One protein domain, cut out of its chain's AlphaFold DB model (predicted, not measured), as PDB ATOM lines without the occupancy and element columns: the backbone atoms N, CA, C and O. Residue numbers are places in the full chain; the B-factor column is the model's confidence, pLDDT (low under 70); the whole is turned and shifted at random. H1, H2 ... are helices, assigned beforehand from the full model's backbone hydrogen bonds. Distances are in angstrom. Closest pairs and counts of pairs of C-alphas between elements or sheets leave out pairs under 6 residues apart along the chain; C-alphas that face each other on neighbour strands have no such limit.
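What this domain is: This is residues 190 to 225 and 240 to 255 of the 331 residues of the protein "Nucleolar protein 16" of Schistocephalus solidus (UniProt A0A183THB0). The longest helix, H4, has short H1 side by side with part of it and H2 near its first residue, while H3 and residues 248 to 255 stick out. The 52 printed residues, all helix by class, have four named helices, H1 to H4 in order, and no named strand. The whole is only just loose, close to compact: radius of gyration of the C-alphas 12.1 A, spans 30 by 29 by 21 A.

How they stand to each other: H4, residues 240 to 252, touches H1, residues 194 to 199, with 243 to 247 alone; the closest C-alphas, of Gly 243 and Ile 195, are 6.7 A apart. They run opposite ways at a shallow tilt of 19 degrees. H2, residues 206 to 212, is close to H4 but not clearly touching, about perpendicular at 87 degrees; the closest C-alphas, of Lys 212 and Thr 240, are 6.8 A apart. H3, residues 219 to 225, touches no helix. Every O i to N i+4 pair is within hydrogen-bond range in H1, H2 and H3, 8 of 9 in H4.

Where its parts are: H4 spans 19.1 A, H1 8.8 A, H2 9.8 A and H3 10.0 A, first to last C-alpha. C-alpha 194 is at (331.696, 326.204, 294.650), C-alpha 252 at (336.284, 312.837, 304.662).

The domain as a whole: Residues 226 to 239 are not printed; C-alphas 225 and 240 are 21.1 A apart. No link printed whole is long. Residues 225 and 240 to 255 have pLDDT under 70.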
ATOM      1  N   VAL A 190     325.721 324.691 284.525       87.12
ATOM      2  CA  VAL A 190     325.589 325.275 285.864       87.12
ATOM      3  C   VAL A 190     326.214 324.323 286.878       87.12
ATOM      4  O   VAL A 190     325.703 323.227 287.113       87.12
ATOM      5  N   ILE A 191     327.324 324.738 287.483       88.06
ATOM      6  CA  ILE A 191     328.060 323.948 288.476       88.06
ATOM      7  C   ILE A 191     327.624 324.400 289.867       88.06
ATOM      8  O   ILE A 191     327.865 325.537 290.249       88.06
ATOM      9  N   LYS A 192     326.979 323.507 290.626       87.38
ATOM     10  CA  LYS A 192     326.484 323.815 291.982       87.38
ATOM     11  C   LYS A 192     327.584 323.833 293.046       87.38
ATOM     12  O   LYS A 192     327.433 324.493 294.066       87.38
ATOM     13  N   ASN A 193     328.657 323.065 292.853       85.00
ATOM     14  CA  ASN A 193     329.730 322.967 293.838       85.00
ATOM     15  C   ASN A 193     330.692 324.165 293.686       85.00
ATOM     16  O   ASN A 193     331.290 324.307 292.615       85.00
ATOM     17  N   PRO A 194     330.890 324.985 294.736       85.25
ATOM     18  CA  PRO A 194     331.696 326.204 294.650       85.25
ATOM     19  C   PRO A 194     333.178 325.924 294.365       85.25
ATOM     20  O   PRO A 194     333.845 326.734 293.724       85.25
ATOM     21  N   ILE A 195     333.698 324.772 294.797       82.56
ATOM     22  CA  ILE A 195     335.095 324.378 294.564       82.56
ATOM     23  C   ILE A 195     335.294 324.070 293.079       82.56
ATOM     24  O   ILE A 195     336.201 324.605 292.442       82.56
ATOM     25  N   LEU A 196     334.390 323.272 292.502       83.69
ATOM     26  CA  LEU A 196     334.441 322.940 291.079       83.69
ATOM     27  C   LEU A 196     334.242 324.180 290.211       83.69
ATOM     28  O   LEU A 196     334.962 324.343 289.232       83.69
ATOM     29  N   GLN A 197     333.332 325.078 290.601       87.06
ATOM     30  CA  GLN A 197     333.066 326.319 289.878       87.06
ATOM     31  C   GLN A 197     334.311 327.213 289.779       87.06
ATOM     32  O   GLN A 197     334.591 327.722 288.699       87.06
ATOM     33  N   LYS A 198     335.096 327.353 290.859       87.38
ATOM     34  CA  LYS A 198     336.360 328.118 290.849       87.38
ATOM     35  C   LYS A 198     337.405 327.529 289.900       87.38
ATOM     36  O   LYS A 198     338.174 328.260 289.290       87.38
ATOM     37  N   SER A 199     337.444 326.204 289.801       84.56
ATOM     38  CA  SER A 199     338.422 325.477 288.987       84.56
ATOM     39  C   SER A 199     337.987 325.245 287.530       84.56
ATOM     40  O   SER A 199     338.764 324.716 286.733       84.56
ATOM     41  N   TRP A 200     336.754 325.618 287.174       87.50
ATOM     42  CA  TRP A 200     336.170 325.356 285.862       87.50
ATOM     43  C   TRP A 200     336.522 326.439 284.843       87.50
ATOM     44  O   TRP A 200     336.314 327.625 285.089       87.50
ATOM     45  N   MET A 201     336.984 326.042 283.654       86.50
ATOM     46  CA  MET A 201     337.282 326.977 282.568       86.50
ATOM     47  C   MET A 201     336.200 326.930 281.484       86.50
ATOM     48  O   MET A 201     336.034 325.923 280.798       86.50
ATOM     49  N   HIS A 202     335.467 328.031 281.295       85.56
ATOM     50  CA  HIS A 202     334.361 328.107 280.327       85.56
ATOM     51  C   HIS A 202     334.796 328.050 278.853       85.56
ATOM     52  O   HIS A 202     333.975 327.745 277.993       85.56
ATOM     53  N   ASN A 203     336.068 328.330 278.558       85.94
ATOM     54  CA  ASN A 203     336.639 328.266 277.209       85.94
ATOM     55  C   ASN A 203     337.096 326.854 276.801       85.94
ATOM     56  O   ASN A 203     337.437 326.642 275.640       85.94
ATOM     57  N   MET A 204     337.118 325.892 277.731       86.81
ATOM     58  CA  MET A 204     337.541 324.520 277.461       86.81
ATOM     59  C   MET A 204     336.350 323.576 277.300       86.81
ATOM     60  O   MET A 204     335.262 323.797 277.838       86.81
ATOM     61  N   SER A 205     336.575 322.476 276.579       86.00
ATOM     62  CA  SER A 205     335.592 321.400 276.494       86.00
ATOM     63  C   SER A 205     335.379 320.743 277.862       86.00
ATOM     64  O   SER A 205     336.269 320.716 278.715       86.00
ATOM     65  N   VAL A 206     334.196 320.160 278.066       87.44
ATOM     66  CA  VAL A 206     333.850 319.437 279.303       87.44
ATOM     67  C   VAL A 206     334.869 318.331 279.584       87.44
ATOM     68  O   VAL A 206     335.364 318.225 280.699       87.44
ATOM     69  N   LYS A 207     335.254 317.562 278.558       89.31
ATOM     70  CA  LYS A 207     336.251 316.488 278.670       89.31
ATOM     71  C   LYS A 207     337.621 317.012 279.115       89.31
ATOM     72  O   LYS A 207     338.216 316.432 280.017       89.31
ATOM     73  N   ALA A 208     338.085 318.125 278.539       88.81
ATOM     74  CA  ALA A 208     339.360 318.741 278.909       88.81
ATOM     75  C   ALA A 208     339.339 319.301 280.339       88.81
ATOM     76  O   ALA A 208     340.302 319.128 281.079       88.81
ATOM     77  N   ASN A 209     338.228 319.917 280.761       91.31
ATOM     78  CA  ASN A 209     338.058 320.362 282.146       91.31
ATOM     79  C   ASN A 209     338.101 319.188 283.129       91.31
ATOM     80  O   ASN A 209     338.799 319.260 284.133       91.31
ATOM     81  N   PHE A 210     337.401 318.091 282.835       88.50
ATOM     82  CA  PHE A 210     337.416 316.898 283.683       88.50
ATOM     83  C   PHE A 210     338.825 316.310 283.805       88.50
ATOM     84  O   PHE A 210     339.302 316.118 284.921       88.50
ATOM     85  N   GLN A 211     339.536 316.142 282.687       87.44
ATOM     86  CA  GLN A 211     340.929 315.684 282.690       87.44
ATOM     87  C   GLN A 211     341.842 316.629 283.482       87.44
ATOM     88  O   GLN A 211     342.633 316.173 284.304       87.44
ATOM     89  N   LYS A 212     341.682 317.948 283.308       87.06
ATOM     90  CA  LYS A 212     342.438 318.960 284.055       87.06
ATOM     91  C   LYS A 212     342.202 318.878 285.561       87.06
ATOM     92  O   LYS A 212     343.116 319.199 286.310       87.06
ATOM     93  N   LEU A 213     341.010 318.478 285.997       83.44
ATOM     94  CA  LEU A 213     340.654 318.295 287.407       83.44
ATOM     95  C   LEU A 213     341.051 316.916 287.960       83.44
ATOM     96  O   LEU A 213     340.807 316.649 289.135       83.44
ATOM     97  N   GLY A 214     341.631 316.039 287.134       82.56
ATOM     98  CA  GLY A 214     341.899 314.647 287.504       82.56
ATOM     99  C   GLY A 214     340.623 313.816 287.677       82.56
ATOM    100  O   GLY A 214     340.610 312.853 288.439       82.56
ATOM    101  N   LEU A 215     339.529 314.211 287.016       84.12
ATOM    102  CA  LEU A 215     338.243 313.521 287.038       84.12
ATOM    103  C   LEU A 215     338.036 312.723 285.750       84.12
ATOM    104  O   LEU A 215     338.331 313.183 284.645       84.12
ATOM    105  N   ALA A 216     337.444 311.541 285.889       86.19
ATOM    106  CA  ALA A 216     336.998 310.747 284.757       86.19
ATOM    107  C   ALA A 216     335.784 311.402 284.083       86.19
ATOM    108  O   ALA A 216     334.772 311.658 284.734       86.19
ATOM    109  N   PHE A 217     335.871 311.653 282.774       87.12
ATOM    110  CA  PHE A 217     334.730 312.140 281.990       87.12
ATOM    111  C   PHE A 217     333.647 311.059 281.827       87.12
ATOM    112  O   PHE A 217     332.461 311.363 281.920       87.12
ATOM    113  N   ASN A 218     334.056 309.803 281.617       87.25
ATOM    114  CA  ASN A 218     333.171 308.641 281.581       87.25
ATOM    115  C   ASN A 218     333.524 307.707 282.756       87.25
ATOM    116  O   ASN A 218     334.656 307.223 282.803       87.25
ATOM    117  N   PRO A 219     332.599 307.460 283.703       83.19
ATOM    118  CA  PRO A 219     332.885 306.644 284.878       83.19
ATOM    119  C   PRO A 219     333.155 305.177 284.532       83.19
ATOM    120  O   PRO A 219     334.038 304.585 285.137       83.19
ATOM    121  N   ASN A 220     332.452 304.604 283.548       87.25
ATOM    122  CA  ASN A 220     332.601 303.186 283.202       87.25
ATOM    123  C   ASN A 220     333.946 302.928 282.518       87.25
ATOM    124  O   ASN A 220     334.666 302.016 282.903       87.25
ATOM    125  N   GLN A 221     334.324 303.809 281.588       82.19
ATOM    126  CA  GLN A 221     335.628 303.748 280.927       82.19
ATOM    127  C   GLN A 221     336.778 303.842 281.939       82.19
ATOM    128  O   GLN A 221     337.738 303.092 281.858       82.19
ATOM    129  N   ALA A 222     336.656 304.708 282.947       79.88
ATOM    130  CA  ALA A 222     337.689 304.829 283.970       79.88
ATOM    131  C   ALA A 222     337.829 303.584 284.859       79.88
ATOM    132  O   ALA A 222     338.899 303.370 285.417       79.88
ATOM    133  N   VAL A 223     336.778 302.771 285.016       79.75
ATOM    134  CA  VAL A 223     336.862 301.487 285.734       79.75
ATOM    135  C   VAL A 223     337.567 300.435 284.877       79.75
ATOM    136  O   VAL A 223     338.362 299.663 285.406       79.75
ATOM    137  N   GLU A 224     337.322 300.436 283.565       75.94
ATOM    138  CA  GLU A 224     338.007 299.564 282.602       75.94
ATOM    139  C   GLU A 224     339.505 299.900 282.504       75.94
ATOM    140  O   GLU A 224     340.342 299.001 282.594       75.94
ATOM    141  N   ASP A 225     339.849 301.192 282.437       68.88
ATOM    142  CA  ASP A 225     341.232 301.684 282.356       68.88
ATOM    143  C   ASP A 225     342.073 301.302 283.597       68.88
ATOM    144  O   ASP A 225     343.290 301.159 283.498       68.88
ATOM    145  N   THR A 240     346.155 322.124 289.758       52.66
ATOM    146  CA  THR A 240     345.188 321.024 289.873       52.66
ATOM    147  C   THR A 240     345.173 320.331 291.243       52.66
ATOM    148  O   THR A 240     344.129 319.859 291.690       52.66
ATOM    149  N   VAL A 241     346.308 320.302 291.950       54.66
ATOM    150  CA  VAL A 241     346.455 319.545 293.208       54.66
ATOM    151  C   VAL A 241     345.665 320.177 294.363       54.66
ATOM    152  O   VAL A 241     345.096 319.452 295.176       54.66
ATOM    153  N   LYS A 242     345.531 321.513 294.416       54.59
ATOM    154  CA  LYS A 242     344.841 322.200 295.527       54.59
ATOM    155  C   LYS A 242     343.344 321.875 295.583       54.59
ATOM    156  O   LYS A 242     342.848 321.472 296.631       54.59
ATOM    157  N   GLY A 243     342.644 321.952 294.449       58.75
ATOM    158  CA  GLY A 243     341.205 321.669 294.393       58.75
ATOM    159  C   GLY A 243     340.864 320.208 294.711       58.75
ATOM    160  O   GLY A 243     339.880 319.931 295.392       58.75
ATOM    161  N   PHE A 244     341.697 319.258 294.281       60.12
ATOM    162  CA  PHE A 244     341.469 317.835 294.543       60.12
ATOM    163  C   PHE A 244     341.729 317.449 296.006       60.12
ATOM    164  O   PHE A 244     340.971 316.670 296.589       60.12
ATOM    165  N   VAL A 245     342.765 318.028 296.625       60.50
ATOM    166  CA  VAL A 245     343.057 317.857 298.057       60.50
ATOM    167  C   VAL A 245     341.929 318.444 298.913       60.50
ATOM    168  O   VAL A 245     341.474 317.791 299.854       60.50
ATOM    169  N   GLU A 246     341.400 319.614 298.547       62.25
ATOM    170  CA  GLU A 246     340.230 320.208 299.207       62.25
ATOM    171  C   GLU A 246     338.977 319.332 299.064       62.25
ATOM    172  O   GLU A 246     338.288 319.074 300.049       62.25
ATOM    173  N   LEU A 247     338.705 318.791 297.871       62.09
ATOM    174  CA  LEU A 247     337.568 317.890 297.644       62.09
ATOM    175  C   LEU A 247     337.687 316.575 298.427       62.09
ATOM    176  O   LEU A 247     336.683 316.083 298.949       62.09
ATOM    177  N   LYS A 248     338.895 316.012 298.542       65.00
ATOM    178  CA  LYS A 248     339.156 314.838 299.390       65.00
ATOM    179  C   LYS A 248     338.900 315.146 300.866       65.00
ATOM    180  O   LYS A 248     338.211 314.365 301.520       65.00
ATOM    181  N   LYS A 249     339.362 316.299 301.358       63.69
ATOM    182  CA  LYS A 249     339.138 316.754 302.742       63.69
ATOM    183  C   LYS A 249     337.653 316.991 303.048       63.69
ATOM    184  O   LYS A 249     337.178 316.666 304.132       63.69
ATOM    185  N   VAL A 250     336.892 317.518 302.090       61.88
ATOM    186  CA  VAL A 250     335.440 317.710 302.244       61.88
ATOM    187  C   VAL A 250     334.689 316.372 302.235       61.88
ATOM    188  O   VAL A 250     333.759 316.206 303.020       61.88
ATOM    189  N   LYS A 251     335.108 315.391 301.419       58.97
ATOM    190  CA  LYS A 251     334.542 314.028 301.446       58.97
ATOM    191  C   LYS A 251     334.812 313.301 302.762       58.97
ATOM    192  O   LYS A 251     333.900 312.676 303.283       58.97
ATOM    193  N   SER A 252     336.014 313.408 303.332       57.12
ATOM    194  CA  SER A 252     336.284 312.837 304.662       57.12
ATOM    195  C   SER A 252     335.451 313.492 305.770       57.12
ATOM    196  O   SER A 252     335.197 312.866 306.789       57.12
ATOM    197  N   CYS A 253     334.985 314.726 305.555       54.12
ATOM    198  CA  CYS A 253     334.097 315.439 306.472       54.12
ATOM    199  C   CYS A 253     332.602 315.275 306.151       54.12
ATOM    200  O   CYS A 253     331.783 315.937 306.793       54.12
ATOM    201  N   SER A 254     332.203 314.439 305.176       58.12
ATOM    202  CA  SER A 254     330.780 314.172 304.955       58.12
ATOM    203  C   SER A 254     330.246 313.404 306.160       58.12
ATOM    204  O   SER A 254     330.455 312.197 306.272       58.12
ATOM    205  N   LYS A 255     329.605 314.126 307.083       62.25
ATOM    206  CA  LYS A 255     329.000 313.576 308.296       62.25
ATOM    207  C   LYS A 255     328.107 312.407 307.890       62.25
ATOM    208  O   LYS A 255     327.112 312.614 307.190       62.25
TER     209      LYS A 255